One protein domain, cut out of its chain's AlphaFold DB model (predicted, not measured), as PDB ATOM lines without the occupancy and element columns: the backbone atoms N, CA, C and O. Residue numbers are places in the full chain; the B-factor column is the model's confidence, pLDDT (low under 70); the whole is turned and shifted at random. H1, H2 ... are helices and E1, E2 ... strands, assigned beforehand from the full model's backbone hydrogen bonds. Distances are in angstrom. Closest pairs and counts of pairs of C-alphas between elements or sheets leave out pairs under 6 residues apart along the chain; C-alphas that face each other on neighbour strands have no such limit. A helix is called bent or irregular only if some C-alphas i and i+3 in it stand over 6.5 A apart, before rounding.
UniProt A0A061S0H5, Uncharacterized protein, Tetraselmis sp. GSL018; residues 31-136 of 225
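Overview. This is residues 31 to 136 of the 225 residues of an uncharacterized protein of Tetraselmis sp. GSL018 (UniProt A0A061S0H5). A strongly twisted sheet of five strands has H3 packed along one of its faces, while two short helices, H1 and H2, sit beyond one end of the strands, apart from each other. The link of residues 105 to 111 crosses the other face from edge strand E4 to edge strand E5. The printed part has 106 residues, with three named helices and five named strands in the order E1 H1 E2 E3 H2 E4 E5 H3; the sheet runs E4 E3 E2 E1 E5, antiparallel throughout. The class is mixed, helices and strands, and the whole is compact, with a radius of gyration of the C-alphas of 14.4 A and spans of 40 by 28 by 19 A.

Along the chain. Across the sheet, E4 is residues 97 to 104, 20.7 A long; E3 is residues 70 to 77, 22.3 A; E2 is residues 57 to 64, 21.8 A; E1 is residues 31 to 37, 20.2 A, with C-alpha 31 at (27.157, 6.708, -33.991); and E5 is residues 112 to 117, 15.0 A. H3, residues 123 to 134, is 16.3 A long and ends with C-alpha 134 at (15.823, -3.786, -29.322). H1 is residues 42 to 51, 13.1 A, with C-alpha 42 at (36.974, -14.826, -25.958), and H2 is residues 83 to 90, 10.4 A. H1 is irregular: C-alphas 47 and 50 are 9.3 A apart.

Arrangement. E2 and E3 form a hairpin, with N 63 and O 71 at 2.7 A, within hydrogen-bond range. In the same range are N 72 and O 102 of E3 and E4 at 2.8 A, N 34 and O 60 of E1 and E2 at 2.8 A, and N 33 and O 113 of E1 and E5 at 2.8 A. With the sheet, H3 makes two layers, a helix on one face of a sheet. Its height over the sheet is 7.0 A; it lies over E2 and, only just, over E3, with 3 C-alphas falling on E3. It runs along the strands, at 12 degrees to E2 on the local plane. The closest C-alphas of H3 and E3 are those of Asp 128 and Ser 73, 6.2 A apart. H1 only grazes the sheet with residues 42 to 45; the closest C-alphas of H1 and E1 are those of Thr 45 and Pro 37, 6.9 A apart. H2 is only just on the sheet, with 5 pairs of C-alphas within 10 A, and only grazes it with residues 85 to 89. Every O i to N i+4 pair is within hydrogen-bond range in H2 and H3, but 3 of 6 in H1.

Size, cuts and confidence. The two C-alphas farthest apart, those of Ser 47 and Asp 121, are 43.3 A apart. Residues 46 to 51 of H1 stand free. The printed part has no cut, and no link is long. The mean pLDDT of the printed part is 78.8; residues 118, 120 to 121, 127 and 129 to 136 are under 70.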
ATOM      1  N   VAL A  31      27.604   8.019 -34.454       80.75
ATOM      2  CA  VAL A  31      27.157   6.708 -33.991       80.75
ATOM      3  C   VAL A  31      27.862   5.623 -34.786       80.75
ATOM      4  O   VAL A  31      27.932   5.659 -36.016       80.75
ATOM      5  N   TYR A  32      28.374   4.641 -34.060       82.12
ATOM      6  CA  TYR A  32      29.063   3.475 -34.576       82.12
ATOM      7  C   TYR A  32      28.441   2.210 -33.988       82.12
ATOM      8  O   TYR A  32      27.877   2.227 -32.896       82.12
ATOM      9  N   VAL A  33      28.586   1.096 -34.695       81.31
ATOM     10  CA  VAL A  33      28.322  -0.240 -34.161       81.31
ATOM     11  C   VAL A  33      29.641  -0.979 -34.064       81.31
ATOM     12  O   VAL A  33      30.390  -1.051 -35.035       81.31
ATOM     13  N   TYR A  34      29.911  -1.547 -32.898       79.81
ATOM     14  CA  TYR A  34      31.071  -2.383 -32.631       79.81
ATOM     15  C   TYR A  34      30.608  -3.803 -32.300       79.81
ATOM     16  O   TYR A  34      29.711  -3.987 -31.483       79.81
ATOM     17  N   LYS A  35      31.192  -4.821 -32.937       81.56
ATOM     18  CA  LYS A  35      30.881  -6.231 -32.656       81.56
ATOM     19  C   LYS A  35      32.059  -6.911 -31.989       81.56
ATOM     20  O   LYS A  35      33.191  -6.815 -32.460       81.56
ATOM     21  N   THR A  36      31.779  -7.665 -30.937       82.12
ATOM     22  CA  THR A  36      32.808  -8.369 -30.168       82.12
ATOM     23  C   THR A  36      32.281  -9.721 -29.674       82.12
ATOM     24  O   THR A  36      31.063  -9.898 -29.572       82.12
ATOM     25  N   PRO A  37      33.159 -10.704 -29.404       85.25
ATOM     26  CA  PRO A  37      32.751 -11.982 -28.819       85.25
ATOM     27  C   PRO A  37      31.995 -11.794 -27.502       85.25
ATOM     28  O   PRO A  37      32.206 -10.797 -26.807       85.25
ATOM     29  N   LEU A  38      31.105 -12.728 -27.166       82.00
ATOM     30  CA  LEU A  38      30.450 -12.751 -25.861       82.00
ATOM     31  C   LEU A  38      31.502 -12.846 -24.751       82.00
ATOM     32  O   LEU A  38      32.518 -13.532 -24.897       82.00
ATOM     33  N   ILE A  39      31.248 -12.132 -23.657       82.31
ATOM     34  CA  ILE A  39      32.160 -12.079 -22.513       82.31
ATOM     35  C   ILE A  39      32.341 -13.478 -21.924       82.31
ATOM     36  O   ILE A  39      31.363 -14.193 -21.731       82.31
ATOM     37  N   GLY A  40      33.584 -13.851 -21.629       81.69
ATOM     38  CA  GLY A  40      33.953 -15.169 -21.106       81.69
ATOM     39  C   GLY A  40      34.144 -16.242 -22.179       81.69
ATOM     40  O   GLY A  40      34.641 -17.324 -21.873       81.69
ATOM     41  N   LEU A  41      33.799 -15.952 -23.438       79.88
ATOM     42  CA  LEU A  41      33.985 -16.845 -24.586       79.88
ATOM     43  C   LEU A  41      35.047 -16.320 -25.569       79.88
ATOM     44  O   LEU A  41      35.104 -16.738 -26.729       79.88
ATOM     45  N   GLU A  42      35.913 -15.406 -25.130       82.88
ATOM     46  CA  GLU A  42      36.974 -14.826 -25.958       82.88
ATOM     47  C   GLU A  42      38.005 -15.882 -26.374       82.88
ATOM     48  O   GLU A  42      38.509 -15.849 -27.498       82.88
ATOM     49  N   SER A  43      38.278 -16.863 -25.508       80.31
ATOM     50  CA  SER A  43      39.174 -17.990 -25.804       80.31
ATOM     51  C   SER A  43      38.710 -18.783 -27.030       80.31
ATOM     52  O   SER A  43      39.521 -19.109 -27.898       80.31
ATOM     53  N   LEU A  44      37.397 -18.991 -27.175       80.38
ATOM     54  CA  LEU A  44      36.802 -19.667 -28.329       80.38
ATOM     55  C   LEU A  44      36.969 -18.868 -29.623       80.38
ATOM     56  O   LEU A  44      37.044 -19.451 -30.700       80.38
ATOM     57  N   THR A  45      37.088 -17.541 -29.544       82.75
ATOM     58  CA  THR A  45      37.375 -16.724 -30.736       82.75
ATOM     59  C   THR A  45      38.740 -17.070 -31.321       82.75
ATOM     60  O   THR A  45      38.904 -17.060 -32.538       82.75
ATOM     61  N   ARG A  46      39.712 -17.431 -30.476       82.19
ATOM     62  CA  ARG A  46      41.047 -17.853 -30.913       82.19
ATOM     63  C   ARG A  46      41.021 -19.222 -31.591       82.19
ATOM     64  O   ARG A  46      41.683 -19.393 -32.608       82.19
ATOM     65  N   SER A  47      40.238 -20.157 -31.053       87.12
ATOM     66  CA  SER A  47      40.131 -21.523 -31.582       87.12
ATOM     67  C   SER A  47      39.317 -21.602 -32.871       87.12
ATOM     68  O   SER A  47      39.692 -22.317 -33.792       87.12
ATOM     69  N   PHE A  48      38.208 -20.861 -32.954       84.81
ATOM     70  CA  PHE A  48      37.306 -20.908 -34.107       84.81
ATOM     71  C   PHE A  48      37.604 -19.832 -35.157       84.81
ATOM     72  O   PHE A  48      37.184 -19.970 -36.304       84.81
ATOM     73  N   GLY A  49      38.308 -18.754 -34.800       84.88
ATOM     74  CA  GLY A  49      38.650 -17.672 -35.719       84.88
ATOM     75  C   GLY A  49      37.423 -17.120 -36.452       84.88
ATOM     76  O   GLY A  49      36.468 -16.632 -35.843       84.88
ATOM     77  N   SER A  50      37.434 -17.219 -37.783       79.38
ATOM     78  CA  SER A  50      36.326 -16.794 -38.648       79.38
ATOM     79  C   SER A  50      35.054 -17.634 -38.489       79.38
ATOM     80  O   SER A  50      33.968 -17.130 -38.779       79.38
ATOM     81  N   MET A  51      35.168 -18.868 -37.989       81.88
ATOM     82  CA  MET A  51      34.046 -19.776 -37.735       81.88
ATOM     83  C   MET A  51      33.361 -19.523 -36.389       81.88
ATOM     84  O   MET A  51      32.409 -20.225 -36.056       81.88
ATOM     85  N   TYR A  52      33.818 -18.539 -35.603       82.44
ATOM     86  CA  TYR A  52      33.175 -18.219 -34.332       82.44
ATOM     87  C   TYR A  52      31.684 -17.898 -34.556       82.44
ATOM     88  O   TYR A  52      31.384 -16.986 -35.348       82.44
ATOM     89  N   PRO A  53      30.757 -18.599 -33.869       77.75
ATOM     90  CA  PRO A  53      29.326 -18.471 -34.118       77.75
ATOM     91  C   PRO A  53      28.860 -17.020 -34.040       77.75
ATOM     92  O   PRO A  53      29.137 -16.301 -33.078       77.75
ATOM     93  N   ARG A  54      28.139 -16.566 -35.068       73.50
ATOM     94  CA  ARG A  54      27.660 -15.177 -35.146       73.50
ATOM     95  C   ARG A  54      26.676 -14.856 -34.020       73.50
ATOM     96  O   ARG A  54      26.663 -13.724 -33.551       73.50
ATOM     97  N   GLN A  55      25.923 -15.857 -33.575       80.56
ATOM     98  CA  GLN A  55      24.976 -15.803 -32.464       80.56
ATOM     99  C   GLN A  55      25.663 -15.483 -31.132       80.56
ATOM    100  O   GLN A  55      25.053 -14.874 -30.268       80.56
ATOM    101  N   LEU A  56      26.939 -15.847 -30.978       78.69
ATOM    102  CA  LEU A  56      27.724 -15.567 -29.774       78.69
ATOM    103  C   LEU A  56      28.499 -14.246 -29.872       78.69
ATOM    104  O   LEU A  56      29.349 -13.956 -29.035       78.69
ATOM    105  N   LYS A  57      28.254 -13.421 -30.895       77.19
ATOM    106  CA  LYS A  57      28.805 -12.062 -30.968       77.19
ATOM    107  C   LYS A  57      27.773 -11.088 -30.419       77.19
ATOM    108  O   LYS A  57      26.640 -11.074 -30.888       77.19
ATOM    109  N   HIS A  58      28.177 -10.224 -29.493       77.19
ATOM    110  CA  HIS A  58      27.325  -9.124 -29.048       77.19
ATOM    111  C   HIS A  58      27.683  -7.832 -29.781       77.19
ATOM    112  O   HIS A  58      28.837  -7.592 -30.156       77.19
ATOM    113  N   SER A  59      26.655  -7.025 -30.031       76.81
ATOM    114  CA  SER A  59      26.779  -5.733 -30.696       76.81
ATOM    115  C   SER A  59      26.687  -4.619 -29.665       76.81
ATOM    116  O   SER A  59      25.878  -4.670 -28.742       76.81
ATOM    117  N   LEU A  60      27.521  -3.611 -29.854       81.00
ATOM    118  CA  LEU A  60      27.595  -2.407 -29.056       81.00
ATOM    119  C   LEU A  60      27.292  -1.215 -29.930       81.00
ATOM    120  O   LEU A  60      27.877  -1.078 -31.003       81.00
ATOM    121  N   THR A  61      26.455  -0.320 -29.433       83.44
ATOM    122  CA  THR A  61      26.262   0.984 -30.055       83.44
ATOM    123  C   THR A  61      27.198   1.965 -29.372       83.44
ATOM    124  O   THR A  61      27.136   2.129 -28.156       83.44
ATOM    125  N   VAL A  62      28.090   2.592 -30.136       84.00
ATOM    126  CA  VAL A  62      29.076   3.551 -29.633       84.00
ATOM    127  C   VAL A  62      28.737   4.943 -30.142       84.00
ATOM    128  O   VAL A  62      28.657   5.165 -31.347       84.00
ATOM    129  N   VAL A  63      28.573   5.883 -29.224       87.69
ATOM    130  CA  VAL A  63      28.480   7.316 -29.488       87.69
ATOM    131  C   VAL A  63      29.850   7.926 -29.318       87.69
ATOM    132  O   VAL A  63      30.483   7.753 -28.283       87.69
ATOM    133  N   VAL A  64      30.289   8.675 -30.318       88.06
ATOM    134  CA  VAL A  64      31.441   9.562 -30.230       88.06
ATOM    135  C   VAL A  64      30.907  10.983 -30.177       88.06
ATOM    136  O   VAL A  64      30.341  11.479 -31.152       88.06
ATOM    137  N   LEU A  65      31.049  11.613 -29.020       87.25
ATOM    138  CA  LEU A  65      30.633  12.985 -28.781       87.25
ATOM    139  C   LEU A  65      31.603  13.979 -29.453       87.25
ATOM    140  O   LEU A  65      32.737  13.618 -29.785       87.25
ATOM    141  N   PRO A  66      31.196  15.248 -29.652       83.12
ATOM    142  CA  PRO A  66      32.054  16.256 -30.282       83.12
ATOM    143  C   PRO A  66      33.342  16.563 -29.504       83.12
ATOM    144  O   PRO A  66      34.345  16.947 -30.097       83.12
ATOM    145  N   ASN A  67      33.340  16.338 -28.187       85.69
ATOM    146  CA  ASN A  67      34.517  16.422 -27.313       85.69
ATOM    147  C   ASN A  67      35.428  15.175 -27.388       85.69
ATOM    148  O   ASN A  67      36.335  15.033 -26.571       85.69
ATOM    149  N   PHE A  68      35.188  14.276 -28.348       82.00
ATOM    150  CA  PHE A  68      35.877  12.996 -28.543       82.00
ATOM    151  C   PHE A  68      35.672  11.960 -27.428       82.00
ATOM    152  O   PHE A  68      36.273  10.881 -27.481       82.00
ATOM    153  N   GLU A  69      34.794  12.220 -26.457       88.31
ATOM    154  CA  GLU A  69      34.383  11.195 -25.505       88.31
ATOM    155  C   GLU A  69      33.568  10.116 -26.217       88.31
ATOM    156  O   GLU A  69      32.723  10.393 -27.070       88.31
ATOM    157  N   CYS A  70      33.853   8.862 -25.879       87.31
ATOM    158  CA  CYS A  70      33.191   7.713 -26.469       87.31
ATOM    159  C   CYS A  70      32.353   7.015 -25.399       87.31
ATOM    160  O   CYS A  70      32.895   6.524 -24.409       87.31
ATOM    161  N   GLU A  71      31.048   6.914 -25.610       89.56
ATOM    162  CA  GLU A  71      30.156   6.146 -24.746       89.56
ATOM    163  C   GLU A  71      29.584   4.970 -25.519       89.56
ATOM    164  O   GLU A  71      29.120   5.116 -26.645       89.56
ATOM    165  N   ALA A  72      29.645   3.781 -24.931       86.88
ATOM    166  CA  ALA A  72      29.074   2.585 -25.514       86.88
ATOM    167  C   ALA A  72      27.915   2.086 -24.663       86.88
ATOM    168  O   ALA A  72      28.060   1.939 -23.447       86.88
ATOM    169  N   SER A  73      26.817   1.757 -25.332       82.50
ATOM    170  CA  SER A  73      25.680   1.068 -24.739       82.50
ATOM    171  C   SER A  73      25.484  -0.276 -25.423       82.50
ATOM    172  O   SER A  73      25.488  -0.376 -26.655       82.50
ATOM    173  N   ASP A  74      25.309  -1.314 -24.616       80.88
ATOM    174  CA  ASP A  74      25.099  -2.674 -25.083       80.88
ATOM    175  C   ASP A  74      24.127  -3.453 -24.206       80.88
ATOM    176  O   ASP A  74      23.792  -3.048 -23.094       80.88
ATOM    177  N   PHE A  75      23.643  -4.570 -24.743       78.38
ATOM    178  CA  PHE A  75      22.881  -5.548 -23.983       78.38
ATOM    179  C   PHE A  75      23.784  -6.737 -23.686       78.38
ATOM    180  O   PHE A  75      24.257  -7.413 -24.606       78.38
ATOM    181  N   LEU A  76      24.034  -6.976 -22.403       80.31
ATOM    182  CA  LEU A  76      24.807  -8.119 -21.944       80.31
ATOM    183  C   LEU A  76      23.862  -9.110 -21.266       80.31
ATOM    184  O   LEU A  76      23.111  -8.685 -20.384       80.31
ATOM    185  N   PRO A  77      23.900 -10.406 -21.623       84.56
ATOM    186  CA  PRO A  77      23.176 -11.424 -20.878       84.56
ATOM    187  C   PRO A  77      23.456 -11.339 -19.377       84.56
ATOM    188  O   PRO A  77      24.560 -10.978 -18.971       84.56
ATOM    189  N   ARG A  78      22.458 -11.681 -18.558       85.62
ATOM    190  CA  ARG A  78      22.550 -11.618 -17.094       85.62
ATOM    191  C   ARG A  78      23.681 -12.492 -16.554       85.62
ATOM    192  O   ARG A  78      24.403 -12.073 -15.657       85.62
ATOM    193  N   ASP A  79      23.854 -13.665 -17.156       86.38
ATOM    194  CA  ASP A  79      25.018 -14.524 -16.964       86.38
ATOM    195  C   ASP A  79      25.642 -14.855 -18.330       86.38
ATOM    196  O   ASP A  79      25.239 -15.825 -18.978       86.38
ATOM    197  N   PRO A  80      26.592 -14.037 -18.817       82.06
ATOM    198  CA  PRO A  80      27.207 -14.228 -20.128       82.06
ATOM    199  C   PRO A  80      28.195 -15.405 -20.152       82.06
ATOM    200  O   PRO A  80      28.562 -15.859 -21.232       82.06
ATOM    201  N   THR A  81      28.611 -15.900 -18.979       87.50
ATOM    202  CA  THR A  81      29.574 -17.001 -18.833       87.50
ATOM    203  C   THR A  81      28.914 -18.373 -18.727       87.50
ATOM    204  O   THR A  81      29.580 -19.391 -18.906       87.50
ATOM    205  N   SER A  82      27.605 -18.413 -18.464       88.31
ATOM    206  CA  SER A  82      26.842 -19.653 -18.385       88.31
ATOM    207  C   SER A  82      26.770 -20.383 -19.726       88.31
ATOM    208  O   SER A  82      26.430 -19.812 -20.769       88.31
ATOM    209  N   LEU A  83      27.003 -21.698 -19.675       87.69
ATOM    210  CA  LEU A  83      26.768 -22.598 -20.801       87.69
ATOM    211  C   LEU A  83      25.303 -22.555 -21.259       87.69
ATOM    212  O   LEU A  83      25.038 -22.605 -22.457       87.69
ATOM    213  N   GLU A  84      24.355 -22.423 -20.329       88.81
ATOM    214  CA  GLU A  84      22.927 -22.330 -20.646       88.81
ATOM    215  C   GLU A  84      22.635 -21.091 -21.500       88.81
ATOM    216  O   GLU A  84      21.967 -21.193 -22.528       88.81
ATOM    217  N   THR A  85      23.190 -19.937 -21.125       84.25
ATOM    218  CA  THR A  85      23.099 -18.701 -21.914       84.25
ATOM    219  C   THR A  85      23.657 -18.908 -23.319       84.25
ATOM    220  O   THR A  85      22.991 -18.573 -24.299       84.25
ATOM    221  N   ALA A  86      24.850 -19.495 -23.435       83.81
ATOM    222  CA  ALA A  86      25.481 -19.738 -24.728       83.81
ATOM    223  C   ALA A  86      24.643 -20.678 -25.615       83.81
ATOM    224  O   ALA A  86      24.444 -20.389 -26.795       83.81
ATOM    225  N   LEU A  87      24.102 -21.765 -25.053       84.88
ATOM    226  CA  LEU A  87      23.238 -22.704 -25.775       84.88
ATOM    227  C   LEU A  87      21.931 -22.048 -26.231       84.88
ATOM    228  O   LEU A  87      21.547 -22.219 -27.387       84.88
ATOM    229  N   LYS A  88      21.286 -21.245 -25.374       78.88
ATOM    230  CA  LYS A  88      20.087 -20.475 -25.745       78.88
ATOM    231  C   LYS A  88      20.373 -19.523 -26.903       78.88
ATOM    232  O   LYS A  88      19.626 -19.510 -27.877       78.88
ATOM    233  N   MET A  89      21.484 -18.782 -26.847       78.88
ATOM    234  CA  MET A  89      21.888 -17.887 -27.936       78.88
ATOM    235  C   MET A  89      22.160 -18.651 -29.239       78.88
ATOM    236  O   MET A  89      21.696 -18.234 -30.298       78.88
ATOM    237  N   LEU A  90      22.869 -19.785 -29.179       78.94
ATOM    238  CA  LEU A  90      23.128 -20.639 -30.348       78.94
ATOM    239  C   LEU A  90      21.841 -21.205 -30.956       78.94
ATOM    240  O   LEU A  90      21.730 -21.279 -32.178       78.94
ATOM    241  N   ALA A  91      20.861 -21.545 -30.119       76.00
ATOM    242  CA  ALA A  91      19.533 -21.986 -30.534       76.00
ATOM    243  C   ALA A  91      18.634 -20.837 -31.041       76.00
ATOM    244  O   ALA A  91      17.482 -21.079 -31.396       76.00
ATOM    245  N   GLY A  92      19.124 -19.590 -31.056       71.44
ATOM    246  CA  GLY A  92      18.349 -18.412 -31.455       71.44
ATOM    247  C   GLY A  92      17.257 -18.017 -30.455       71.44
ATOM    248  O   GLY A  92      16.359 -17.249 -30.792       71.44
ATOM    249  N   GLN A  93      17.315 -18.540 -29.230       73.25
ATOM    250  CA  GLN A  93      16.357 -18.244 -28.175       73.25
ATOM    251  C   GLN A  93      16.671 -16.906 -27.497       73.25
ATOM    252  O   GLN A  93      17.814 -16.444 -27.451       73.25
ATOM    253  N   SER A  94      15.635 -16.286 -26.935       72.50
ATOM    254  CA  SER A  94      15.776 -15.065 -26.142       72.50
ATOM    255  C   SER A  94      16.519 -15.342 -24.833       72.50
ATOM    256  O   SER A  94      16.255 -16.335 -24.153       72.50
ATOM    257  N   VAL A  95      17.417 -14.430 -24.460       75.25
ATOM    258  CA  VAL A  95      18.182 -14.490 -23.211       75.25
ATOM    259  C   VAL A  95      17.985 -13.193 -22.440       75.25
ATOM    260  O   VAL A  95      18.092 -12.106 -23.009       75.25
ATOM    261  N   GLU A  96      17.694 -13.312 -21.145       77.62
ATOM    262  CA  GLU A  96      17.597 -12.165 -20.243       77.62
ATOM    263  C   GLU A  96      18.963 -11.486 -20.099       77.62
ATOM    264  O   GLU A  96      20.007 -12.133 -19.999       77.62
ATOM    265  N   GLY A  97      18.960 -10.163 -20.044       80.25
ATOM    266  CA  GLY A  97      20.170  -9.381 -19.902       80.25
ATOM    267  C   GLY A  97      19.884  -7.976 -19.422       80.25
ATOM    268  O   GLY A  97      18.741  -7.578 -19.192       80.25
ATOM    269  N   HIS A  98      20.960  -7.226 -19.257       80.12
ATOM    270  CA  HIS A  98      20.922  -5.873 -18.747       80.12
ATOM    271  C   HIS A  98      21.476  -4.916 -19.789       80.12
ATOM    272  O   HIS A  98      22.477  -5.195 -20.457       80.12
ATOM    273  N   LEU A  99      20.829  -3.755 -19.896       81.31
ATOM    274  CA  LEU A  99      21.432  -2.625 -20.575       81.31
ATOM    275  C   LEU A  99      22.653  -2.187 -19.766       81.31
ATOM    276  O   LEU A  99      22.537  -1.839 -18.590       81.31
ATOM    277  N   ARG A 100      23.809  -2.159 -20.414       83.12
ATOM    278  CA  ARG A 100      25.056  -1.698 -19.827       83.12
ATOM    279  C   ARG A 100      25.563  -0.488 -20.597       83.12
ATOM    280  O   ARG A 100      25.605  -0.486 -21.821       83.12
ATOM    281  N   ARG A 101      25.979   0.534 -19.848       87.75
ATOM    282  CA  ARG A 101      26.719   1.696 -20.356       87.75
ATOM    283  C   ARG A 101      28.162   1.625 -19.912       87.75
ATOM    284  O   ARG A 101      28.449   1.253 -18.775       87.75
ATOM    285  N   ARG A 102      29.073   2.033 -20.786       87.19
ATOM    286  CA  ARG A 102      30.491   2.153 -20.459       87.19
ATOM    287  C   ARG A 102      31.138   3.295 -21.219       87.19
ATOM    288  O   ARG A 102      30.930   3.449 -22.420       87.19
ATOM    289  N   LYS A 103      31.982   4.049 -20.522       90.62
ATOM    290  CA  LYS A 103      32.884   5.007 -21.156       90.62
ATOM    291  C   LYS A 103      34.033   4.246 -21.802       90.62
ATOM    292  O   LYS A 103      34.671   3.405 -21.170       90.62
ATOM    293  N   LEU A 104      34.287   4.529 -23.069       87.88
ATOM    294  CA  LEU A 104      35.424   4.008 -23.806       87.88
ATOM    295  C   LEU A 104      36.499   5.088 -23.874       87.88
ATOM    296  O   LEU A 104      36.226   6.240 -24.194       87.88
ATOM    297  N   ARG A 105      37.753   4.697 -23.639       86.62
ATOM    298  CA  ARG A 105      38.902   5.602 -23.806       86.62
ATOM    299  C   ARG A 105      39.075   6.054 -25.262       86.62
ATOM    300  O   ARG A 105      39.630   7.114 -25.514       86.62
ATOM    301  N   ARG A 106      38.676   5.203 -26.209       87.12
ATOM    302  CA  ARG A 106      38.763   5.430 -27.654       87.12
ATOM    303  C   ARG A 106      37.774   4.537 -28.393       87.12
ATOM    304  O   ARG A 106      37.428   3.462 -27.897       87.12
ATOM    305  N   LEU A 107      37.402   4.945 -29.601       86.69
ATOM    306  CA  LEU A 107      36.648   4.105 -30.524       86.69
ATOM    307  C   LEU A 107      37.475   2.854 -30.900       86.69
ATOM    308  O   LEU A 107      38.657   2.992 -31.237       86.69
ATOM    309  N   PRO A 108      36.898   1.639 -30.855       83.12
ATOM    310  CA  PRO A 108      37.577   0.439 -31.332       83.12
ATOM    311  C   PRO A 108      37.927   0.557 -32.819       83.12
ATOM    312  O   PRO A 108      37.109   0.997 -33.623       83.12
ATOM    313  N   THR A 109      39.143   0.155 -33.186       81.06
ATOM    314  CA  THR A 109      39.646   0.255 -34.568       81.06
ATOM    315  C   THR A 109      39.288  -0.952 -35.431       81.06
ATOM    316  O   THR A 109      39.276  -0.849 -36.653       81.06
ATOM    317  N   ALA A 110      38.983  -2.092 -34.809       79.00
ATOM    318  CA  ALA A 110      38.571  -3.320 -35.477       79.00
ATOM    319  C   ALA A 110      37.099  -3.623 -35.181       79.00
ATOM    320  O   ALA A 110      36.598  -3.258 -34.119       79.00
ATOM    321  N   ASN A 111      36.423  -4.315 -36.104       73.81
ATOM    322  CA  ASN A 111      35.014  -4.721 -35.977       73.81
ATOM    323  C   ASN A 111      34.068  -3.568 -35.601       73.81
ATOM    324  O   ASN A 111      33.110  -3.768 -34.855       73.81
ATOM    325  N   CYS A 112      34.374  -2.360 -36.072       79.19
ATOM    326  CA  CYS A 112      33.658  -1.134 -35.764       79.19
ATOM    327  C   CYS A 112      33.250  -0.456 -37.072       79.19
ATOM    328  O   CYS A 112      34.083  -0.276 -37.961       79.19
ATOM    329  N   TRP A 113      31.976  -0.091 -37.195       81.00
ATOM    330  CA  TRP A 113      31.408   0.486 -38.411       81.00
ATOM    331  C   TRP A 113      30.643   1.756 -38.089       81.00
ATOM    332  O   TRP A 113      29.846   1.789 -37.154       81.00
ATOM    333  N   TYR A 114      30.875   2.797 -38.882       77.25
ATOM    334  CA  TYR A 114      30.105   4.031 -38.809       77.25
ATOM    335  C   TYR A 114      28.669   3.795 -39.285       77.25
ATOM    336  O   TYR A 114      28.452   3.169 -40.322       77.25
ATOM    337  N   VAL A 115      27.704   4.300 -38.520       77.44
ATOM    338  CA  VAL A 115      26.268   4.169 -38.804       77.44
ATOM    339  C   VAL A 115      25.693   5.491 -39.301       77.44
ATOM    340  O   VAL A 115      24.938   5.506 -40.272       77.44
ATOM    341  N   GLY A 116      26.040   6.597 -38.642       74.69
ATOM    342  CA  GLY A 116      25.475   7.910 -38.939       74.69
ATOM    343  C   GLY A 116      25.716   8.920 -37.821       74.69
ATOM    344  O   GLY A 116      26.506   8.685 -36.909       74.69
ATOM    345  N   GLU A 117      25.009  10.043 -37.880       76.50
ATOM    346  CA  GLU A 117      25.062  11.097 -36.863       76.50
ATOM    347  C   GLU A 117      23.783  11.092 -36.023       76.50
ATOM    348  O   GLU A 117      22.689  10.835 -36.531       76.50
ATOM    349  N   CYS A 118      23.919  11.390 -34.734       69.56
ATOM    350  CA  CYS A 118      22.791  11.604 -33.843       69.56
ATOM    351  C   CYS A 118      22.364  13.074 -33.904       69.56
ATOM    352  O   CYS A 118      23.198  13.976 -33.838       69.56
ATOM    353  N   VAL A 119      21.060  13.313 -34.037       72.69
ATOM    354  CA  VAL A 119      20.477  14.662 -34.162       72.69
ATOM    355  C   VAL A 119      19.672  15.084 -32.935       72.69
ATOM    356  O   VAL A 119      19.018  16.120 -32.972       72.69
ATOM    357  N   VAL A 120      19.683  14.268 -31.881       69.12
ATOM    358  CA  VAL A 120      18.980  14.553 -30.628       69.12
ATOM    359  C   VAL A 120      19.923  15.196 -29.615       69.12
ATOM    360  O   VAL A 120      21.135  14.984 -29.674       69.12
ATOM    361  N   ASP A 121      19.352  15.940 -28.672       69.88
ATOM    362  CA  ASP A 121      20.116  16.693 -27.672       69.88
ATOM    363  C   ASP A 121      20.888  15.782 -26.701       69.88
ATOM    364  O   ASP A 121      22.004  16.106 -26.302       69.88
ATOM    365  N   ASP A 122      20.323  14.616 -26.361       74.75
ATOM    366  CA  ASP A 122      20.954  13.600 -25.507       74.75
ATOM    367  C   ASP A 122      21.154  12.283 -26.288       74.75
ATOM    368  O   ASP A 122      20.287  11.394 -26.274       74.75
ATOM    369  N   PRO A 123      22.279  12.145 -27.016       73.44
ATOM    370  CA  PRO A 123      22.540  10.989 -27.872       73.44
ATOM    371  C   PRO A 123      22.693   9.689 -27.074       73.44
ATOM    372  O   PRO A 123      22.302   8.623 -27.555       73.44
ATOM    373  N   CYS A 124      23.233   9.764 -25.855       77.56
ATOM    374  CA  CYS A 124      23.460   8.600 -25.011       77.56
ATOM    375  C   CYS A 124      22.124   8.035 -24.526       77.56
ATOM    376  O   CYS A 124      21.840   6.857 -24.752       77.56
ATOM    377  N   LYS A 125      21.242   8.888 -23.988       76.38
ATOM    378  CA  LYS A 125      19.894   8.480 -23.571       76.38
ATOM    379  C   LYS A 125      19.068   7.926 -24.727       76.38
ATOM    380  O   LYS A 125      18.364   6.935 -24.536       76.38
ATOM    381  N   ALA A 126      19.163   8.521 -25.916       70.38
ATOM    382  CA  ALA A 126      18.466   8.014 -27.098       70.38
ATOM    383  C   ALA A 126      18.916   6.593 -27.473       70.38
ATOM    384  O   ALA A 126      18.090   5.748 -27.821       70.38
ATOM    385  N   ILE A 127      20.212   6.304 -27.363       69.50
ATOM    386  CA  ILE A 127      20.761   4.981 -27.672       69.50
ATOM    387  C   ILE A 127      20.446   3.950 -26.597       69.50
ATOM    388  O   ILE A 127      20.187   2.791 -26.919       69.50
ATOM    389  N   ASP A 128      20.422   4.346 -25.333       70.25
ATOM    390  CA  ASP A 128      19.956   3.465 -24.268       70.25
ATOM    391  C   ASP A 128      18.512   3.056 -24.466       70.25
ATOM    392  O   ASP A 128      18.176   1.884 -24.331       70.25
ATOM    393  N   GLU A 129      17.668   4.026 -24.800       67.50
ATOM    394  CA  GLU A 129      16.256   3.789 -25.031       67.50
ATOM    395  C   GLU A 129      16.044   2.874 -26.238       67.50
ATOM    396  O   GLU A 129      15.327   1.879 -26.152       67.50
ATOM    397  N   PHE A 130      16.783   3.113 -27.322       65.81
ATOM    398  CA  PHE A 130      16.827   2.204 -28.461       65.81
ATOM    399  C   PHE A 130      17.256   0.783 -28.061       65.81
ATOM    400  O   PHE A 130      16.583  -0.186 -28.404       65.81
ATOM    401  N   ASN A 131      18.346   0.634 -27.308       64.25
ATOM    402  CA  ASN A 131      18.852  -0.680 -26.911       64.25
ATOM    403  C   ASN A 131      17.898  -1.413 -25.955       64.25
ATOM    404  O   ASN A 131      17.764  -2.630 -26.069       64.25
ATOM    405  N   ARG A 132      17.180  -0.704 -25.070       61.75
ATOM    406  CA  ARG A 132      16.099  -1.303 -24.264       61.75
ATOM    407  C   ARG A 132      14.987  -1.860 -25.147       61.75
ATOM    408  O   ARG A 132      14.494  -2.952 -24.891       61.75
ATOM    409  N   GLN A 133      14.624  -1.133 -26.200       53.56
ATOM    410  CA  GLN A 133      13.566  -1.535 -27.126       53.56
ATOM    411  C   GLN A 133      13.996  -2.674 -28.063       53.56
ATOM    412  O   GLN A 133      13.173  -3.509 -28.435       53.56
ATOM    413  N   VAL A 134      15.275  -2.736 -28.446       46.78
ATOM    414  CA  VAL A 134      15.823  -3.786 -29.322       46.78
ATOM    415  C   VAL A 134      16.127  -5.078 -28.565       46.78
ATOM    416  O   VAL A 134      15.926  -6.148 -29.127       46.78
ATOM    417  N   ALA A 135      16.505  -5.006 -27.286       36.94
ATOM    418  CA  ALA A 135      16.679  -6.179 -26.426       36.94
ATOM    419  C   ALA A 135      15.390  -7.006 -26.221       36.94
ATOM    420  O   ALA A 135      15.451  -8.154 -25.792       36.94
ATOM    421  N   LEU A 136      14.227  -6.436 -26.556       27.14
ATOM    422  CA  LEU A 136      12.915  -7.088 -26.496       27.14
ATOM    423  C   LEU A 136      12.526  -7.809 -27.801       27.14
ATOM    424  O   LEU A 136      11.449  -8.397 -27.876       27.14
TER     425      LEU A 136